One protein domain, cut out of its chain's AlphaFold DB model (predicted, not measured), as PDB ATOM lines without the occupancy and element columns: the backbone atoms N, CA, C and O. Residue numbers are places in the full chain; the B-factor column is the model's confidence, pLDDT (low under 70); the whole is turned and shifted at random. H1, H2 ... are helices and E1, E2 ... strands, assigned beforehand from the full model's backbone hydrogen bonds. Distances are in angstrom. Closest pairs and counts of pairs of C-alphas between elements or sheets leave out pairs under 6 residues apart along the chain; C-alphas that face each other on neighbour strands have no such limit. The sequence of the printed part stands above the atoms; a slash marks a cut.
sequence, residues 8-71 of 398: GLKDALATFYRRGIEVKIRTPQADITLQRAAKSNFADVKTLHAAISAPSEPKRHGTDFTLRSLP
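What this domain is: This is residues 8 to 71 of the 398 residues of the protein "ATP-binding protein" of Chloroflexi bacterium (UniProt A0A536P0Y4). One twisted, curving antiparallel sheet of four strands has a single helix, H1, over one face, and the other face is bare of helices. The long hairpin of E2 and E3 runs away from the shorter strands E1 and E4, and its turn end makes one end of the longest axis, while the loop between E3 and E4 makes the other. The printed part has 64 residues with one named helix and four named strands, along the chain H1, E1, E2, E3, E4; the sheet's order is E3, E2, E1, E4, and the class is mixed, helices and strands. The whole is only just loose, close to compact, with a radius of gyration of the C-alphas of 13.1 A, and it spans 40 by 30 by 19 A.

Where its parts are: E3, residues 42 to 53, is the longest strand, 24.0 A from first to last C-alpha, and it bends by 105 degrees at residue 45. E2, residues 31 to 39, is 21.6 A long and bends by 71 degrees at residue 36. E1, residues 22 to 26, measures 13.3 A. E4, residues 64 to 68, measures 12.8 A and ends with C-alpha 68 at (30.960, -15.673, -11.391). H1, residues 8 to 18, is 15.2 A long and begins with C-alpha 8 at (33.644, -6.406, 5.817).

How they stand to each other: From edge to edge of the sheet the strands' lines turn by 56 degrees, its twist, and the way across it turns by 83 degrees, its curl. E2 and E3 are a hairpin, antiparallel at 167 degrees, with N 35 and O 49 at 2.9 A and N 51 and O 33 at 2.8 A, within hydrogen-bond range. E1 and E2 are also a hairpin, antiparallel at 123 degrees, with N 25 and O 32 at 2.8 A. E1, E2 and E3 form a meander, each strand the antiparallel neighbour of the one before. E4 is the antiparallel neighbour of E1 at 162 degrees, with N 66 and O 24 at 2.8 A; this completes a Greek key of E1, E2, E3 and E4, a meander whose first strand neighbours the fourth. The edge strands E3 and E4 are apart. H1 is on the sheet at a height of 9.0 A, over E2, and runs across the strands at 66 degrees to E2 on the local plane. The closest C-alphas of H1 and E1 are those of Phe 16 and Glu 22, 6.9 A apart. In H1 every O i to N i+4 pair is within hydrogen-bond range.

The domain as a whole: The C-alphas farthest apart, those of Asp 44 and Lys 59, are 40.2 A from each other. The printed part has no cut. No link is long; the one from E3 to E4, with 10 residues, is short, and the others are tight. The mean pLDDT of the printed part is 87.3, and residues 39 to 45 are under 70.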
ATOM      1  N   GLY A   8      33.018  -6.483   7.142       76.12
ATOM      2  CA  GLY A   8      33.644  -6.406   5.817       76.12
ATOM      3  C   GLY A   8      33.236  -7.532   4.860       76.12
ATOM      4  O   GLY A   8      33.099  -7.293   3.665       76.12
ATOM      5  N   LEU A   9      32.971  -8.744   5.367       83.38
ATOM      6  CA  LEU A   9      32.471  -9.831   4.522       83.38
ATOM      7  C   LEU A   9      31.031  -9.560   4.071       83.38
ATOM      8  O   LEU A   9      30.706  -9.771   2.908       83.38
ATOM      9  N   LYS A  10      30.169  -9.068   4.967       83.56
ATOM     10  CA  LYS A  10      28.775  -8.742   4.632       83.56
ATOM     11  C   LYS A  10      28.699  -7.640   3.577       83.56
ATOM     12  O   LYS A  10      27.963  -7.792   2.605       83.56
ATOM     13  N   ASP A  11      29.492  -6.585   3.736       83.25
ATOM     14  CA  ASP A  11      29.520  -5.464   2.794       83.25
ATOM     15  C   ASP A  11      30.082  -5.878   1.430       83.25
ATOM     16  O   ASP A  11      29.537  -5.494   0.393       83.25
ATOM     17  N   ALA A  12      31.115  -6.727   1.408       86.88
ATOM     18  CA  ALA A  12      31.639  -7.302   0.172       86.88
ATOM     19  C   ALA A  12      30.577  -8.141  -0.560       86.88
ATOM     20  O   ALA A  12      30.334  -7.921  -1.745       86.88
ATOM     21  N   LEU A  13      29.883  -9.043   0.145       90.06
ATOM     22  CA  LEU A  13      28.815  -9.871  -0.432       90.06
ATOM     23  C   LEU A  13      27.649  -9.024  -0.959       90.06
ATOM     24  O   LEU A  13      27.153  -9.268  -2.059       90.06
ATOM     25  N   ALA A  14      27.244  -7.995  -0.213       88.06
ATOM     26  CA  ALA A  14      26.223  -7.052  -0.658       88.06
ATOM     27  C   ALA A  14      26.663  -6.281  -1.913       88.06
ATOM     28  O   ALA A  14      25.850  -6.047  -2.809       88.06
ATOM     29  N   THR A  15      27.940  -5.907  -1.995       89.94
ATOM     30  CA  THR A  15      28.512  -5.195  -3.143       89.94
ATOM     31  C   THR A  15      28.561  -6.083  -4.382       89.94
ATOM     32  O   THR A  15      28.082  -5.656  -5.431       89.94
ATOM     33  N   PHE A  16      29.045  -7.324  -4.264       91.75
ATOM     34  CA  PHE A  16      29.039  -8.293  -5.366       91.75
ATOM     35  C   PHE A  16      27.626  -8.514  -5.904       91.75
ATOM     36  O   PHE A  16      27.396  -8.349  -7.100       91.75
ATOM     37  N   TYR A  17      26.658  -8.748  -5.013       89.81
ATOM     38  CA  TYR A  17      25.261  -8.918  -5.404       89.81
ATOM     39  C   TYR A  17      24.707  -7.694  -6.153       89.81
ATOM     40  O   TYR A  17      24.097  -7.836  -7.209       89.81
ATOM     41  N   ARG A  18      24.950  -6.471  -5.650       89.88
ATOM     42  CA  ARG A  18      24.515  -5.220  -6.309       89.88
ATOM     43  C   ARG A  18      25.152  -5.009  -7.682       89.88
ATOM     44  O   ARG A  18      24.573  -4.309  -8.506       89.88
ATOM     45  N   ARG A  19      26.334  -5.578  -7.914       91.25
ATOM     46  CA  ARG A  19      27.072  -5.512  -9.181       91.25
ATOM     47  C   ARG A  19      26.772  -6.691 -10.115       91.25
ATOM     48  O   ARG A  19      27.389  -6.772 -11.167       91.25
ATOM     49  N   GLY A  20      25.843  -7.581  -9.756       91.56
ATOM     50  CA  GLY A  20      25.495  -8.752 -10.570       91.56
ATOM     51  C   GLY A  20      26.557  -9.857 -10.564       91.56
ATOM     52  O   GLY A  20      26.535 -10.726 -11.429       91.56
ATOM     53  N   ILE A  21      27.482  -9.830  -9.602       93.12
ATOM     54  CA  ILE A  21      28.511 -10.856  -9.424       93.12
ATOM     55  C   ILE A  21      27.933 -11.939  -8.518       93.12
ATOM     56  O   ILE A  21      27.592 -11.685  -7.357       93.12
ATOM     57  N   GLU A  22      27.822 -13.158  -9.040       93.06
ATOM     58  CA  GLU A  22      27.314 -14.283  -8.258       93.06
ATOM     59  C   GLU A  22      28.403 -14.798  -7.321       93.06
ATOM     60  O   GLU A  22      29.537 -15.037  -7.741       93.06
ATOM     61  N   VAL A  23      28.044 -15.014  -6.056       93.88
ATOM     62  CA  VAL A  23      28.955 -15.557  -5.047       93.88
ATOM     63  C   VAL A  23      28.449 -16.910  -4.574       93.88
ATOM     64  O   VAL A  23      27.332 -17.018  -4.063       93.88
ATOM     65  N   LYS A  24      29.302 -17.930  -4.686       94.62
ATOM     66  CA  LYS A  24      29.125 -19.227  -4.028       94.62
ATOM     67  C   LYS A  24      30.274 -19.450  -3.053       94.62
ATOM     68  O   LYS A  24      31.437 -19.408  -3.447       94.62
ATOM     69  N   ILE A  25      29.949 -19.695  -1.791       94.88
ATOM     70  CA  ILE A  25      30.919 -20.011  -0.742       94.88
ATOM     71  C   ILE A  25      30.766 -21.489  -0.412       94.88
ATOM     72  O   ILE A  25      29.658 -21.941  -0.137       94.88
ATOM     73  N   ARG A  26      31.858 -22.248  -0.440       94.88
ATOM     74  CA  ARG A  26      31.855 -23.670  -0.071       94.88
ATOM     75  C   ARG A  26      32.748 -23.871   1.136       94.88
ATOM     76  O   ARG A  26      33.920 -23.499   1.104       94.88
ATOM     77  N   THR A  27      32.199 -24.451   2.193       93.38
ATOM     78  CA  THR A  27      32.923 -24.822   3.414       93.38
ATOM     79  C   THR A  27      32.717 -26.313   3.694       93.38
ATOM     80  O   THR A  27      31.817 -26.922   3.112       93.38
ATOM     81  N   PRO A  28      33.509 -26.935   4.586       94.12
ATOM     82  CA  PRO A  28      33.270 -28.322   4.989       94.12
ATOM     83  C   PRO A  28      31.896 -28.528   5.652       94.12
ATOM     84  O   PRO A  28      31.411 -29.652   5.721       94.12
ATOM     85  N   GLN A  29      31.276 -27.452   6.153       94.31
ATOM     86  CA  GLN A  29      30.017 -27.490   6.897       94.31
ATOM     87  C   GLN A  29      28.799 -27.050   6.076       94.31
ATOM     88  O   GLN A  29      27.688 -27.434   6.433       94.31
ATOM     89  N   ALA A  30      28.968 -26.242   5.023       93.69
ATOM     90  CA  ALA A  30      27.855 -25.743   4.219       93.69
ATOM     91  C   ALA A  30      28.270 -25.198   2.842       93.69
ATOM     92  O   ALA A  30      29.360 -24.646   2.663       93.69
ATOM     93  N   ASP A  31      27.324 -25.247   1.907       93.25
ATOM     94  CA  ASP A  31      27.318 -24.435   0.690       93.25
ATOM     95  C   ASP A  31      26.440 -23.195   0.933       93.25
ATOM     96  O   ASP A  31      25.275 -23.318   1.325       93.25
ATOM     97  N   ILE A  32      26.988 -22.000   0.696       94.12
ATOM     98  CA  ILE A  32      26.320 -20.714   0.934       94.12
ATOM     99  C   ILE A  32      26.205 -19.924  -0.373       94.12
ATOM    100  O   ILE A  32      27.202 -19.694  -1.063       94.12
ATOM    101  N   THR A  33      24.999 -19.457  -0.688       92.62
ATOM    102  CA  THR A  33      24.710 -18.525  -1.793       92.62
ATOM    103  C   THR A  33      23.938 -17.305  -1.282       92.62
ATOM    104  O   THR A  33      23.586 -17.222  -0.103       92.62
ATOM    105  N   LEU A  34      23.702 -16.312  -2.142       90.88
ATOM    106  CA  LEU A  34      22.966 -15.095  -1.792       90.88
ATOM    107  C   LEU A  34      21.574 -15.105  -2.431       90.88
ATOM    108  O   LEU A  34      21.456 -15.268  -3.643       90.88
ATOM    109  N   GLN A  35      20.528 -14.881  -1.633       86.25
ATOM    110  CA  GLN A  35      19.145 -14.792  -2.113       86.25
ATOM    111  C   GLN A  35      18.410 -13.592  -1.514       86.25
ATOM    112  O   GLN A  35      18.694 -13.165  -0.395       86.25
ATOM    113  N   ARG A  36      17.431 -13.047  -2.239       81.69
ATOM    114  CA  ARG A  36      16.512 -12.036  -1.699       81.69
ATOM    115  C   ARG A  36      15.318 -12.723  -1.052       81.69
ATOM    116  O   ARG A  36      14.595 -13.444  -1.729       81.69
ATOM    117  N   ALA A  37      15.087 -12.446   0.225       77.75
ATOM    118  CA  ALA A  37      13.936 -12.946   0.969       77.75
ATOM    119  C   ALA A  37      13.293 -11.812   1.781       77.75
ATOM    120  O   ALA A  37      13.950 -10.820   2.104       77.75
ATOM    121  N   ALA A  38      12.000 -11.939   2.079       76.75
ATOM    122  CA  ALA A  38      11.328 -11.035   3.008       76.75
ATOM    123  C   ALA A  38      11.789 -11.316   4.445       76.75
ATOM    124  O   ALA A  38      12.091 -12.462   4.798       76.75
ATOM    125  N   LYS A  39      11.833 -10.285   5.293       69.94
ATOM    126  CA  LYS A  39      12.018 -10.496   6.734       69.94
ATOM    127  C   LYS A  39      10.765 -11.150   7.316       69.94
ATOM    128  O   LYS A  39       9.656 -10.721   7.019       69.94
ATOM    129  N   SER A  40      10.948 -12.117   8.217       61.16
ATOM    130  CA  SER A  40       9.863 -12.873   8.867       61.16
ATOM    131  C   SER A  40       8.800 -11.998   9.548       61.16
ATOM    132  O   SER A  40       7.664 -12.433   9.689       61.16
ATOM    133  N   ASN A  41       9.152 -10.762   9.927       63.69
ATOM    134  CA  ASN A  41       8.269  -9.828  10.636       63.69
ATOM    135  C   ASN A  41       7.893  -8.587   9.793       63.69
ATOM    136  O   ASN A  41       7.218  -7.701  10.302       63.69
ATOM    137  N   PHE A  42       8.355  -8.493   8.536       59.03
ATOM    138  CA  PHE A  42       8.088  -7.378   7.615       59.03
ATOM    139  C   PHE A  42       8.042  -7.904   6.173       59.03
ATOM    140  O   PHE A  42       9.068  -7.939   5.486       59.03
ATOM    141  N   ALA A  43       6.855  -8.316   5.719       62.12
ATOM    142  CA  ALA A  43       6.648  -8.865   4.374       62.12
ATOM    143  C   ALA A  43       7.046  -7.877   3.257       62.12
ATOM    144  O   ALA A  43       7.520  -8.293   2.199       62.12
ATOM    145  N   ASP A  44       6.944  -6.575   3.535       68.94
ATOM    146  CA  ASP A  44       7.178  -5.504   2.559       68.94
ATOM    147  C   ASP A  44       8.668  -5.173   2.360       68.94
ATOM    148  O   ASP A  44       9.036  -4.460   1.425       68.94
ATOM    149  N   VAL A  45       9.559  -5.707   3.205       69.88
ATOM    150  CA  VAL A  45      10.999  -5.419   3.151       69.88
ATOM    151  C   VAL A  45      11.771  -6.661   2.707       69.88
ATOM    152  O   VAL A  45      12.001  -7.590   3.484       69.88
ATOM    153  N   LYS A  46      12.231  -6.660   1.448       74.81
ATOM    154  CA  LYS A  46      13.134  -7.691   0.907       74.81
ATOM    155  C   LYS A  46      14.589  -7.368   1.245       74.81
ATOM    156  O   LYS A  46      15.153  -6.402   0.729       74.81
ATOM    157  N   THR A  47      15.219  -8.208   2.059       80.75
ATOM    158  CA  THR A  47      16.642  -8.108   2.411       80.75
ATOM    159  C   THR A  47      17.475  -9.190   1.726       80.75
ATOM    160  O   THR A  47      16.958 -10.208   1.264       80.75
ATOM    161  N   LEU A  48      18.787  -8.958   1.623       85.50
ATOM    162  CA  LEU A  48      19.735  -9.954   1.122       85.50
ATOM    163  C   LEU A  48      20.057 -10.952   2.239       85.50
ATOM    164  O   LEU A  48      20.508 -10.554   3.312       85.50
ATOM    165  N   HIS A  49      19.788 -12.230   2.001       87.12
ATOM    166  CA  HIS A  49      19.986 -13.325   2.943       87.12
ATOM    167  C   HIS A  49      21.061 -14.275   2.409       87.12
ATOM    168  O   HIS A  49      21.164 -14.499   1.202       87.12
ATOM    169  N   ALA A  50      21.832 -14.866   3.321       87.94
ATOM    170  CA  ALA A  50      22.656 -16.025   3.009       87.94
ATOM    171  C   ALA A  50      21.755 -17.269   2.979       87.94
ATOM    172  O   ALA A  50      21.135 -17.606   3.988       87.94
ATOM    173  N   ALA A  51      21.650 -17.925   1.827       90.38
ATOM    174  CA  ALA A  51      21.010 -19.228   1.700       90.38
ATOM    175  C   ALA A  51      22.040 -20.301   2.051       90.38
ATOM    176  O   ALA A  51      23.078 -20.385   1.401       90.38
ATOM    177  N   ILE A  52      21.770 -21.083   3.093       93.00
ATOM    178  CA  ILE A  52      22.686 -22.103   3.611       93.00
ATOM    179  C   ILE A  52      22.116 -23.474   3.256       93.00
ATOM    180  O   ILE A  52      20.951 -23.752   3.530       93.00
ATOM    181  N   SER A  53      22.940 -24.321   2.654       93.31
ATOM    182  CA  SER A  53      22.598 -25.688   2.255       93.31
ATOM    183  C   SER A  53      23.673 -26.675   2.712       93.31
ATOM    184  O   SER A  53      24.769 -26.267   3.108       93.31
ATOM    185  N   ALA A  54      23.351 -27.971   2.690       93.69
ATOM    186  CA  ALA A  54      24.296 -29.025   3.050       93.69
ATOM    187  C   ALA A  54      25.583 -28.934   2.196       93.69
ATOM    188  O   ALA A  54      25.508 -28.557   1.023       93.69
ATOM    189  N   PRO A  55      26.759 -29.257   2.762       94.69
ATOM    190  CA  PRO A  55      28.032 -29.103   2.068       94.69
ATOM    191  C   PRO A  55      28.110 -30.035   0.859       94.69
ATOM    192  O   PRO A  55      27.921 -31.245   0.984       94.69
ATOM    193  N   SER A  56      28.456 -29.476  -0.300       92.62
ATOM    194  CA  SER A  56      28.700 -30.260  -1.519       92.62
ATOM    195  C   SER A  56      29.973 -31.109  -1.431       92.62
ATOM    196  O   SER A  56      30.062 -32.165  -2.051       92.62
ATOM    197  N   GLU A  57      30.948 -30.678  -0.626       92.12
ATOM    198  CA  GLU A  57      32.246 -31.337  -0.447       92.12
ATOM    199  C   GLU A  57      32.622 -31.406   1.050       92.12
ATOM    200  O   GLU A  57      33.456 -30.631   1.513       92.12
ATOM    201  N   PRO A  58      32.056 -32.331   1.848       90.56
ATOM    202  CA  PRO A  58      32.237 -32.344   3.310       90.56
ATOM    203  C   PRO A  58      33.680 -32.603   3.773       90.56
ATOM    204  O   PRO A  58      34.062 -32.236   4.881       90.56
ATOM    205  N   LYS A  59      34.492 -33.255   2.930       93.25
ATOM    206  CA  LYS A  59      35.891 -33.615   3.223       93.25
ATOM    207  C   LYS A  59      36.903 -32.542   2.800       93.25
ATOM    208  O   LYS A  59      38.104 -32.776   2.902       93.25
ATOM    209  N   ARG A  60      36.452 -31.394   2.281       90.81
ATOM    210  CA  ARG A  60      37.349 -30.307   1.862       90.81
ATOM    211  C   ARG A  60      38.094 -29.706   3.054       90.81
ATOM    212  O   ARG A  60      37.597 -29.706   4.177       90.81
ATOM    213  N   HIS A  61      39.248 -29.100   2.792       92.38
ATOM    214  CA  HIS A  61      39.977 -28.309   3.782       92.38
ATOM    215  C   HIS A  61      39.853 -26.816   3.455       92.38
ATOM    216  O   HIS A  61      40.245 -26.372   2.380       92.38
ATOM    217  N   GLY A  62      39.306 -26.036   4.390       91.19
ATOM    218  CA  GLY A  62      39.134 -24.587   4.242       91.19
ATOM    219  C   GLY A  62      37.916 -24.161   3.413       91.19
ATOM    220  O   GLY A  62      37.039 -24.964   3.083       91.19
ATOM    221  N   THR A  63      37.862 -22.872   3.078       92.12
ATOM    222  CA  THR A  63      36.704 -22.210   2.452       92.12
ATOM    223  C   THR A  63      37.049 -21.685   1.062       92.12
ATOM    224  O   THR A  63      38.002 -20.924   0.924       92.12
ATOM    225  N   ASP A  64      36.235 -22.024   0.060       93.31
ATOM    226  CA  ASP A  64      36.342 -21.467  -1.290       93.31
ATOM    227  C   ASP A  64      35.318 -20.364  -1.471       93.31
ATOM    228  O   ASP A  64      34.160 -20.509  -1.075       93.31
ATOM    229  N   PHE A  65      35.730 -19.324  -2.185       93.44
ATOM    230  CA  PHE A  65      34.836 -18.348  -2.782       93.44
ATOM    231  C   PHE A  65      34.901 -18.503  -4.296       93.44
ATOM    232  O   PHE A  65      35.965 -18.377  -4.899       93.44
ATOM    233  N   THR A  66      33.759 -18.768  -4.917       93.44
ATOM    234  CA  THR A  66      33.592 -18.724  -6.367       93.44
ATOM    235  C   THR A  66      32.820 -17.462  -6.714       93.44
ATOM    236  O   THR A  66      31.682 -17.299  -6.277       93.44
ATOM    237  N   LEU A  67      33.453 -16.583  -7.488       93.56
ATOM    238  CA  LEU A  67      32.842 -15.379  -8.044       93.56
ATOM    239  C   LEU A  67      32.576 -15.639  -9.527       93.56
ATOM    240  O   LEU A  67      33.515 -15.944 -10.260       93.56
ATOM    241  N   ARG A  68      31.317 -15.566  -9.965       93.81
ATOM    242  CA  ARG A  68      30.960 -15.673 -11.391       93.81
ATOM    243  C   ARG A  68      30.610 -14.303 -11.944       93.81
ATOM    244  O   ARG A  68      30.114 -13.448 -11.211       93.81
ATOM    245  N   SER A  69      30.875 -14.117 -13.234       92.81
ATOM    246  CA  SER A  69      30.670 -12.844 -13.938       92.81
ATOM    247  C   SER A  69      31.538 -11.692 -13.406       92.81
ATOM    248  O   SER A  69      31.198 -10.529 -13.596       92.81
ATOM    249  N   LEU A  70      32.664 -12.006 -12.750       92.62
ATOM    250  CA  LEU A  70      33.691 -11.025 -12.405       92.62
ATOM    251  C   LEU A  70      34.685 -10.912 -13.573       92.62
ATOM    252  O   LEU A  70      35.257 -11.937 -13.952       92.62
ATOM    253  N   PRO A  71      34.931  -9.713 -14.123       93.00
ATOM    254  CA  PRO A  71      35.953  -9.523 -15.144       93.00
ATOM    255  C   PRO A  71      37.351  -9.906 -14.642       93.00
ATOM    256  O   PRO A  71      37.755  -9.522 -13.542       93.00
TER     257      PRO A  71